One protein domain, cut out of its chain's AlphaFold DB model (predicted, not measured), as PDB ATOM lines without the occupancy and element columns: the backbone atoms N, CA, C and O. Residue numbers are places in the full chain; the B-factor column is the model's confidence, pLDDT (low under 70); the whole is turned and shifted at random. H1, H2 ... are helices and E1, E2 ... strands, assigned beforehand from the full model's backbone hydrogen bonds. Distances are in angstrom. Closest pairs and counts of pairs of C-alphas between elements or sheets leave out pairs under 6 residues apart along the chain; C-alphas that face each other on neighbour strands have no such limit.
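AT A GLANCE: This is residues 362 to 424 of the 458 residues of an uncharacterized protein of Parcubacteria bacterium C7867-007 (UniProt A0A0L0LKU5). The model is an open C: a long two-stranded hairpin, E1 and E2, makes one arm, the single long helix H4 makes the other, and the three short helices H1, H2 and H3 lie loosely at the closed end of the C. The middle between the two arms is empty, and residues 408 to 424, of which 410 to 424 belong to H4, stick out free of the rest. The printed part has 63 residues with four named helices and two named strands, in the order H1, E1, E2, H2, H3, H4; the one sheet, of order E1 - E2, is antiparallel, and the class is mixed, helices and strands. The whole is loose, with a radius of gyration of the C-alphas of 15.0 A, and the C-alphas span 40 by 31 by 18 A along their three main axes.

IN THESE COORDINATES: E1, residues 369 to 375, is 18.2 A long from first to last C-alpha and begins with C-alpha 369 at (25.624, -59.582, -24.820). E2, residues 378 to 384, is 17.5 A long and ends with C-alpha 384 at (23.781, -55.569, -21.630). H1 holds residues 363 to 366, H2 residues 392 to 395 and H3 residues 400 to 404. H4, residues 410 to 424, is the longest helix, 20.9 A from first to last C-alpha, and ends with C-alpha 424 at (7.907, -43.833, -7.477).

HOW THE PARTS SIT: E1 and E2 form a hairpin, antiparallel with 147 degrees between their directions. C-alphas 370 and 383 face each other at 4.5 A, and within hydrogen-bond range are N 371 and O 382 at 2.8 A and N 380 and O 373 at 2.9 A. H1 and H2 are close but not clearly touching, the closest C-alphas being those of Leu 365 and His 395, 7.9 A apart. H2 and H3 are also close but not clearly touching, the closest C-alphas being those of Phe 393 and Ile 402, 6.5 A apart. H4 touches no helix and is apart from E1, E2 and H3, among others. In H4 each O i to N i+4 pair is within hydrogen-bond range; in H3 the count is 0 of 1, with 2 of 2 O i to N i+3 pairs, and H1 and H2 are too short for an O i to N i+4 pair.

THE WHOLE: The two C-alphas farthest apart are those of Gly 377 and Gly 400, at 41.8 A. Without residues 408 to 424 the body has 46 residues and spans 41 by 21 by 13 A. The printed part has no cut and no long link; E2 to H2 is short, with 7 residues between them, and the other links are tight. The mean pLDDT of the printed part is 92.4, and no printed residue is under 70.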
ATOM      1  N   PRO A 362      16.571 -59.744 -38.020       97.44
ATOM      2  CA  PRO A 362      16.764 -61.013 -37.338       97.44
ATOM      3  C   PRO A 362      17.108 -60.809 -35.860       97.44
ATOM      4  O   PRO A 362      17.903 -59.934 -35.496       97.44
ATOM      5  N   LYS A 363      16.561 -61.666 -34.992       96.12
ATOM      6  CA  LYS A 363      16.808 -61.582 -33.550       96.12
ATOM      7  C   LYS A 363      18.283 -61.719 -33.187       96.12
ATOM      8  O   LYS A 363      18.708 -61.057 -32.244       96.12
ATOM      9  N   GLU A 364      19.072 -62.477 -33.941       95.50
ATOM     10  CA  GLU A 364      20.523 -62.602 -33.730       95.50
ATOM     11  C   GLU A 364      21.243 -61.245 -33.685       95.50
ATOM     12  O   GLU A 364      22.057 -61.012 -32.795       95.50
ATOM     13  N   LEU A 365      20.871 -60.302 -34.561       95.81
ATOM     14  CA  LEU A 365      21.497 -58.973 -34.619       95.81
ATOM     15  C   LEU A 365      21.223 -58.123 -33.377       95.81
ATOM     16  O   LEU A 365      21.940 -57.162 -33.117       95.81
ATOM     17  N   THR A 366      20.180 -58.459 -32.622       95.69
ATOM     18  CA  THR A 366      19.695 -57.668 -31.485       95.69
ATOM     19  C   THR A 366      19.767 -58.440 -30.170       95.69
ATOM     20  O   THR A 366      19.064 -58.105 -29.214       95.69
ATOM     21  N   LYS A 367      20.586 -59.499 -30.106       94.00
ATOM     22  CA  LYS A 367      20.805 -60.256 -28.871       94.00
ATOM     23  C   LYS A 367      21.661 -59.466 -27.892       94.00
ATOM     24  O   LYS A 367      22.744 -58.987 -28.224       94.00
ATOM     25  N   SER A 368      21.173 -59.371 -26.663       93.94
ATOM     26  CA  SER A 368      21.934 -58.841 -25.538       93.94
ATOM     27  C   SER A 368      23.216 -59.650 -25.332       93.94
ATOM     28  O   SER A 368      23.213 -60.873 -25.475       93.94
ATOM     29  N   GLN A 369      24.307 -58.968 -24.990       94.19
ATOM     30  CA  GLN A 369      25.624 -59.582 -24.820       94.19
ATOM     31  C   GLN A 369      26.117 -59.416 -23.385       94.19
ATOM     32  O   GLN A 369      25.798 -58.439 -22.703       94.19
ATOM     33  N   PHE A 370      26.897 -60.384 -22.910       93.81
ATOM     34  CA  PHE A 370      27.512 -60.296 -21.593       93.81
ATOM     35  C   PHE A 370      28.723 -59.361 -21.629       93.81
ATOM     36  O   PHE A 370      29.681 -59.600 -22.356       93.81
ATOM     37  N   GLY A 371      28.691 -58.323 -20.798       91.81
ATOM     38  CA  GLY A 371      29.816 -57.431 -20.537       91.81
ATOM     39  C   GLY A 371      30.323 -57.589 -19.108       91.81
ATOM     40  O   GLY A 371      29.617 -58.091 -18.231       91.81
ATOM     41  N   ASN A 372      31.556 -57.154 -18.866       92.25
ATOM     42  CA  ASN A 372      32.137 -57.111 -17.528       92.25
ATOM     43  C   ASN A 372      32.037 -55.690 -16.965       92.25
ATOM     44  O   ASN A 372      32.447 -54.745 -17.632       92.25
ATOM     45  N   GLU A 373      31.557 -55.553 -15.733       91.88
ATOM     46  CA  GLU A 373      31.512 -54.287 -14.994       91.88
ATOM     47  C   GLU A 373      32.300 -54.433 -13.697       91.88
ATOM     48  O   GLU A 373      32.146 -55.427 -12.982       91.88
ATOM     49  N   ILE A 374      33.158 -53.459 -13.394       90.06
ATOM     50  CA  ILE A 374      33.880 -53.414 -12.121       90.06
ATOM     51  C   ILE A 374      33.031 -52.595 -11.152       90.06
ATOM     52  O   ILE A 374      32.934 -51.378 -11.283       90.06
ATOM     53  N   ILE A 375      32.410 -53.262 -10.181       90.56
ATOM     54  CA  ILE A 375      31.610 -52.622  -9.132       90.56
ATOM     55  C   ILE A 375      32.328 -52.880  -7.811       90.56
ATOM     56  O   ILE A 375      32.476 -54.030  -7.409       90.56
ATOM     57  N   ASN A 376      32.791 -51.822  -7.138       90.25
ATOM     58  CA  ASN A 376      33.542 -51.908  -5.876       90.25
ATOM     59  C   ASN A 376      34.810 -52.789  -5.949       90.25
ATOM     60  O   ASN A 376      35.150 -53.468  -4.988       90.25
ATOM     61  N   GLY A 377      35.498 -52.803  -7.095       91.69
ATOM     62  CA  GLY A 377      36.704 -53.617  -7.308       91.69
ATOM     63  C   GLY A 377      36.437 -55.079  -7.689       91.69
ATOM     64  O   GLY A 377      37.364 -55.771  -8.101       91.69
ATOM     65  N   GLU A 378      35.185 -55.544  -7.641       90.62
ATOM     66  CA  GLU A 378      34.800 -56.879  -8.104       90.62
ATOM     67  C   GLU A 378      34.341 -56.843  -9.564       90.62
ATOM     68  O   GLU A 378      33.472 -56.055  -9.945       90.62
ATOM     69  N   LYS A 379      34.889 -57.744 -10.387       93.88
ATOM     70  CA  LYS A 379      34.452 -57.949 -11.770       93.88
ATOM     71  C   LYS A 379      33.161 -58.770 -11.774       93.88
ATOM     72  O   LYS A 379      33.179 -59.951 -11.435       93.88
ATOM     73  N   ARG A 380      32.043 -58.163 -12.176       93.56
ATOM     74  CA  ARG A 380      30.747 -58.840 -12.329       93.56
ATOM     75  C   ARG A 380      30.357 -58.915 -13.797       93.56
ATOM     76  O   ARG A 380      30.456 -57.928 -14.523       93.56
ATOM     77  N   GLN A 381      29.895 -60.083 -14.227       93.00
ATOM     78  CA  GLN A 381      29.348 -60.268 -15.565       93.00
ATOM     79  C   GLN A 381      27.880 -59.823 -15.566       93.00
ATOM     80  O   GLN A 381      27.086 -60.277 -14.741       93.00
ATOM     81  N   ARG A 382      27.516 -58.909 -16.465       94.00
ATOM     82  CA  ARG A 382      26.148 -58.404 -16.632       94.00
ATOM     83  C   ARG A 382      25.713 -58.533 -18.079       94.00
ATOM     84  O   ARG A 382      26.520 -58.398 -18.992       94.00
ATOM     85  N   LEU A 383      24.428 -58.799 -18.277       92.81
ATOM     86  CA  LEU A 383      23.820 -58.814 -19.598       92.81
ATOM     87  C   LEU A 383      23.469 -57.376 -19.992       92.81
ATOM     88  O   LEU A 383      22.710 -56.710 -19.285       92.81
ATOM     89  N   TYR A 384      24.024 -56.905 -21.102       92.31
ATOM     90  CA  TYR A 384      23.781 -55.569 -21.630       92.31
ATOM     91  C   TYR A 384      23.016 -55.634 -22.950       92.31
ATOM     92  O   TYR A 384      23.242 -56.555 -23.741       92.31
ATOM     93  N   PRO A 385      22.156 -54.642 -23.231       92.88
ATOM     94  CA  PRO A 385      21.513 -54.524 -24.531       92.88
ATOM     95  C   PRO A 385      22.535 -54.436 -25.670       92.88
ATOM     96  O   PRO A 385      23.601 -53.837 -25.513       92.88
ATOM     97  N   TRP A 386      22.182 -54.993 -26.827       95.06
ATOM     98  CA  TRP A 386      23.048 -55.095 -28.008       95.06
ATOM     99  C   TRP A 386      23.634 -53.742 -28.458       95.06
ATOM    100  O   TRP A 386      24.810 -53.657 -28.801       95.06
ATOM    101  N   TYR A 387      22.855 -52.663 -28.357       92.44
ATOM    102  CA  TYR A 387      23.246 -51.312 -28.772       92.44
ATOM    103  C   TYR A 387      24.346 -50.660 -27.914       92.44
ATOM    104  O   TYR A 387      24.738 -49.530 -28.181       92.44
ATOM    105  N   ARG A 388      24.840 -51.323 -26.856       91.25
ATOM    106  CA  ARG A 388      26.037 -50.863 -26.127       91.25
ATOM    107  C   ARG A 388      27.349 -51.250 -26.806       91.25
ATOM    108  O   ARG A 388      28.383 -50.695 -26.453       91.25
ATOM    109  N   PHE A 389      27.309 -52.214 -27.719       92.69
ATOM    110  CA  PHE A 389      28.506 -52.808 -28.319       92.69
ATOM    111  C   PHE A 389      28.702 -52.413 -29.781       92.69
ATOM    112  O   PHE A 389      29.804 -52.541 -30.304       92.69
ATOM    113  N   VAL A 390      27.642 -51.947 -30.435       94.12
ATOM    114  CA  VAL A 390      27.622 -51.575 -31.851       94.12
ATOM    115  C   VAL A 390      26.819 -50.294 -32.025       94.12
ATOM    116  O   VAL A 390      25.881 -50.057 -31.260       94.12
ATOM    117  N   ASP A 391      27.162 -49.484 -33.030       93.50
ATOM    118  CA  ASP A 391      26.348 -48.327 -33.406       93.50
ATOM    119  C   ASP A 391      25.001 -48.816 -33.972       93.50
ATOM    120  O   ASP A 391      24.984 -49.483 -35.012       93.50
ATOM    121  N   PRO A 392      23.861 -48.498 -33.328       94.19
ATOM    122  CA  PRO A 392      22.547 -48.939 -33.785       94.19
ATOM    123  C   PRO A 392      22.204 -48.511 -35.207       94.19
ATOM    124  O   PRO A 392      21.512 -49.254 -35.905       94.19
ATOM    125  N   PHE A 393      22.657 -47.327 -35.633       94.00
ATOM    126  CA  PHE A 393      22.315 -46.781 -36.944       94.00
ATOM    127  C   PHE A 393      23.047 -47.492 -38.068       94.00
ATOM    128  O   PHE A 393      22.447 -47.747 -39.107       94.00
ATOM    129  N   GLU A 394      24.312 -47.841 -37.856       95.00
ATOM    130  CA  GLU A 394      25.085 -48.604 -38.831       95.00
ATOM    131  C   GLU A 394      24.670 -50.080 -38.831       95.00
ATOM    132  O   GLU A 394      24.452 -50.665 -39.894       95.00
ATOM    133  N   HIS A 395      24.488 -50.661 -37.641       95.44
ATOM    134  CA  HIS A 395      24.189 -52.084 -37.460       95.44
ATOM    135  C   HIS A 395      22.804 -52.485 -37.982       95.44
ATOM    136  O   HIS A 395      22.626 -53.605 -38.456       95.44
ATOM    137  N   LEU A 396      21.820 -51.578 -37.919       96.50
ATOM    138  CA  LEU A 396      20.451 -51.808 -38.398       96.50
ATOM    139  C   LEU A 396      20.069 -50.946 -39.612       96.50
ATOM    140  O   LEU A 396      18.879 -50.770 -39.876       96.50
ATOM    141  N   LYS A 397      21.045 -50.414 -40.362       96.00
ATOM    142  CA  LYS A 397      20.803 -49.471 -41.474       96.00
ATOM    143  C   LYS A 397      19.835 -49.987 -42.546       96.00
ATOM    144  O   LYS A 397      19.108 -49.197 -43.143       96.00
ATOM    145  N   ASP A 398      19.810 -51.301 -42.753       97.25
ATOM    146  CA  ASP A 398      19.004 -51.956 -43.786       97.25
ATOM    147  C   ASP A 398      17.556 -52.236 -43.335       97.25
ATOM    148  O   ASP A 398      16.738 -52.684 -44.135       97.25
ATOM    149  N   TYR A 399      17.211 -51.950 -42.073       97.44
ATOM    150  CA  TYR A 399      15.899 -52.246 -41.496       97.44
ATOM    151  C   TYR A 399      15.108 -50.975 -41.188       97.44
ATOM    152  O   TYR A 399      15.585 -50.048 -40.535       97.44
ATOM    153  N   GLY A 400      13.839 -50.948 -41.596       96.06
ATOM    154  CA  GLY A 400      12.950 -49.794 -41.467       96.06
ATOM    155  C   GLY A 400      12.747 -49.291 -40.036       96.06
ATOM    156  O   GLY A 400      12.498 -48.097 -39.856       96.06
ATOM    157  N   ILE A 401      12.919 -50.146 -39.019       96.06
ATOM    158  CA  ILE A 401      12.785 -49.756 -37.610       96.06
ATOM    159  C   ILE A 401      13.721 -48.604 -37.227       96.06
ATOM    160  O   ILE A 401      13.337 -47.755 -36.421       96.06
ATOM    161  N   ILE A 402      14.898 -48.503 -37.858       94.94
ATOM    162  CA  ILE A 402      15.893 -47.481 -37.519       94.94
ATOM    163  C   ILE A 402      15.385 -46.058 -37.775       94.94
ATOM    164  O   ILE A 402      15.694 -45.144 -37.014       94.94
ATOM    165  N   LYS A 403      14.514 -45.876 -38.779       95.25
ATOM    166  CA  LYS A 403      13.903 -44.579 -39.126       95.25
ATOM    167  C   LYS A 403      13.004 -44.034 -38.015       95.25
ATOM    168  O   LYS A 403      12.722 -42.840 -37.979       95.25
ATOM    169  N   HIS A 404      12.548 -44.908 -37.120       93.25
ATOM    170  CA  HIS A 404      11.664 -44.565 -36.013       93.25
ATOM    171  C   HIS A 404      12.362 -44.616 -34.649       93.25
ATOM    172  O   HIS A 404      11.725 -44.390 -33.617       93.25
ATOM    173  N   MET A 405      13.662 -44.907 -34.634       89.38
ATOM    174  CA  MET A 405      14.478 -44.898 -33.431       89.38
ATOM    175  C   MET A 405      15.226 -43.574 -33.310       89.38
ATOM    176  O   MET A 405      15.589 -42.932 -34.292       89.38
ATOM    177  N   ARG A 406      15.475 -43.162 -32.068       90.06
ATOM    178  CA  ARG A 406      16.405 -42.078 -31.761       90.06
ATOM    179  C   ARG A 406      17.305 -42.519 -30.624       90.06
ATOM    180  O   ARG A 406      16.821 -43.117 -29.659       90.06
ATOM    181  N   VAL A 407      18.582 -42.181 -30.714       84.25
ATOM    182  CA  VAL A 407      19.476 -42.289 -29.564       84.25
ATOM    183  C   VAL A 407      19.089 -41.184 -28.592       84.25
ATOM    184  O   VAL A 407      19.015 -40.012 -28.956       84.25
ATOM    185  N   VAL A 408      18.750 -41.584 -27.372       84.44
ATOM    186  CA  VAL A 408      18.444 -40.654 -26.288       84.44
ATOM    187  C   VAL A 408      19.781 -40.259 -25.659       84.44
ATOM    188  O   VAL A 408      20.478 -41.158 -25.184       84.44
ATOM    189  N   PRO A 409      20.161 -38.967 -25.662       86.75
ATOM    190  CA  PRO A 409      21.384 -38.514 -25.008       86.75
ATOM    191  C   PRO A 409      21.404 -38.897 -23.525       86.75
ATOM    192  O   PRO A 409      20.353 -39.000 -22.889       86.75
ATOM    193  N   GLU A 410      22.598 -39.082 -22.965       82.50
ATOM    194  CA  GLU A 410      22.771 -39.526 -21.576       82.50
ATOM    195  C   GLU A 410      22.117 -38.572 -20.565       82.50
ATOM    196  O   GLU A 410      21.475 -39.024 -19.617       82.50
ATOM    197  N   ASP A 411      22.170 -37.262 -20.816       87.50
ATOM    198  CA  ASP A 411      21.503 -36.265 -19.976       87.50
ATOM    199  C   ASP A 411      19.977 -36.450 -19.960       87.50
ATOM    200  O   ASP A 411      19.368 -36.463 -18.891       87.50
ATOM    201  N   GLU A 412      19.354 -36.696 -21.121       90.62
ATOM    202  CA  GLU A 412      17.911 -36.961 -21.203       90.62
ATOM    203  C   GLU A 412      17.557 -38.299 -20.523       90.62
ATOM    204  O   GLU A 412      16.500 -38.433 -19.897       90.62
ATOM    205  N   MET A 413      18.433 -39.308 -20.603       83.38
ATOM    206  CA  MET A 413      18.260 -40.563 -19.860       83.38
ATOM    207  C   MET A 413      18.292 -40.331 -18.345       83.38
ATOM    208  O   MET A 413      17.393 -40.814 -17.651       83.38
ATOM    209  N   ARG A 414      19.254 -39.544 -17.844       84.88
ATOM    210  CA  ARG A 414      19.365 -39.185 -16.422       84.88
ATOM    211  C   ARG A 414      18.122 -38.436 -15.940       84.88
ATOM    212  O   ARG A 414      17.528 -38.823 -14.936       84.88
ATOM    213  N   GLU A 415      17.645 -37.455 -16.704       91.38
ATOM    214  CA  GLU A 415      16.399 -36.736 -16.399       91.38
ATOM    215  C   GLU A 415      15.182 -37.674 -16.337       91.38
ATOM    216  O   GLU A 415      14.331 -37.568 -15.447       91.38
ATOM    217  N   ARG A 416      15.084 -38.640 -17.263       88.62
ATOM    218  CA  ARG A 416      14.004 -39.642 -17.264       88.62
ATOM    219  C   ARG A 416      14.074 -40.560 -16.045       88.62
ATOM    220  O   ARG A 416      13.022 -40.942 -15.525       88.62
ATOM    221  N   GLU A 417      15.268 -40.946 -15.611       87.88
ATOM    222  CA  GLU A 417      15.478 -41.767 -14.417       87.88
ATOM    223  C   GLU A 417      15.124 -41.010 -13.137       87.88
ATOM    224  O   GLU A 417      14.357 -41.526 -12.320       87.88
ATOM    225  N   GLU A 418      15.561 -39.760 -13.005       92.44
ATOM    226  CA  GLU A 418      15.181 -38.879 -11.897       92.44
ATOM    227  C   GLU A 418      13.663 -38.665 -11.845       92.44
ATOM    228  O   GLU A 418      13.036 -38.801 -10.789       92.44
ATOM    229  N   ALA A 419      13.026 -38.429 -12.996       93.06
ATOM    230  CA  ALA A 419      11.577 -38.288 -13.087       93.06
ATOM    231  C   ALA A 419      10.830 -39.582 -12.714       93.06
ATOM    232  O   ALA A 419       9.759 -39.524 -12.098       93.06
ATOM    233  N   LYS A 420      11.360 -40.760 -13.075       89.81
ATOM    234  CA  LYS A 420      10.806 -42.059 -12.651       89.81
ATOM    235  C   LYS A 420      10.933 -42.241 -11.142       89.81
ATOM    236  O   LYS A 420       9.931 -42.569 -10.509       89.81
ATOM    237  N   LYS A 421      12.115 -41.971 -10.580       92.94
ATOM    238  CA  LYS A 421      12.388 -42.068  -9.142       92.94
ATOM    239  C   LYS A 421      11.440 -41.172  -8.343       92.94
ATOM    240  O   LYS A 421      10.754 -41.651  -7.446       92.94
ATOM    241  N   LYS A 422      11.270 -39.917  -8.768       95.69
ATOM    242  CA  LYS A 422      10.312 -38.978  -8.164       95.69
ATOM    243  C   LYS A 422       8.868 -39.496  -8.208       95.69
ATOM    244  O   LYS A 422       8.155 -39.444  -7.208       95.69
ATOM    245  N   LYS A 423       8.422 -40.047  -9.345       94.56
ATOM    246  CA  LYS A 423       7.078 -40.651  -9.467       94.56
ATOM    247  C   LYS A 423       6.894 -41.871  -8.563       94.56
ATOM    248  O   LYS A 423       5.784 -42.122  -8.093       94.56
ATOM    249  N   GLU A 424       7.937 -42.664  -8.357       93.12
ATOM    250  CA  GLU A 424       7.907 -43.833  -7.477       93.12
ATOM    251  C   GLU A 424       7.854 -43.436  -5.997       93.12
ATOM    252  O   GLU A 424       7.040 -43.976  -5.242       93.12
TER     253      GLU A 424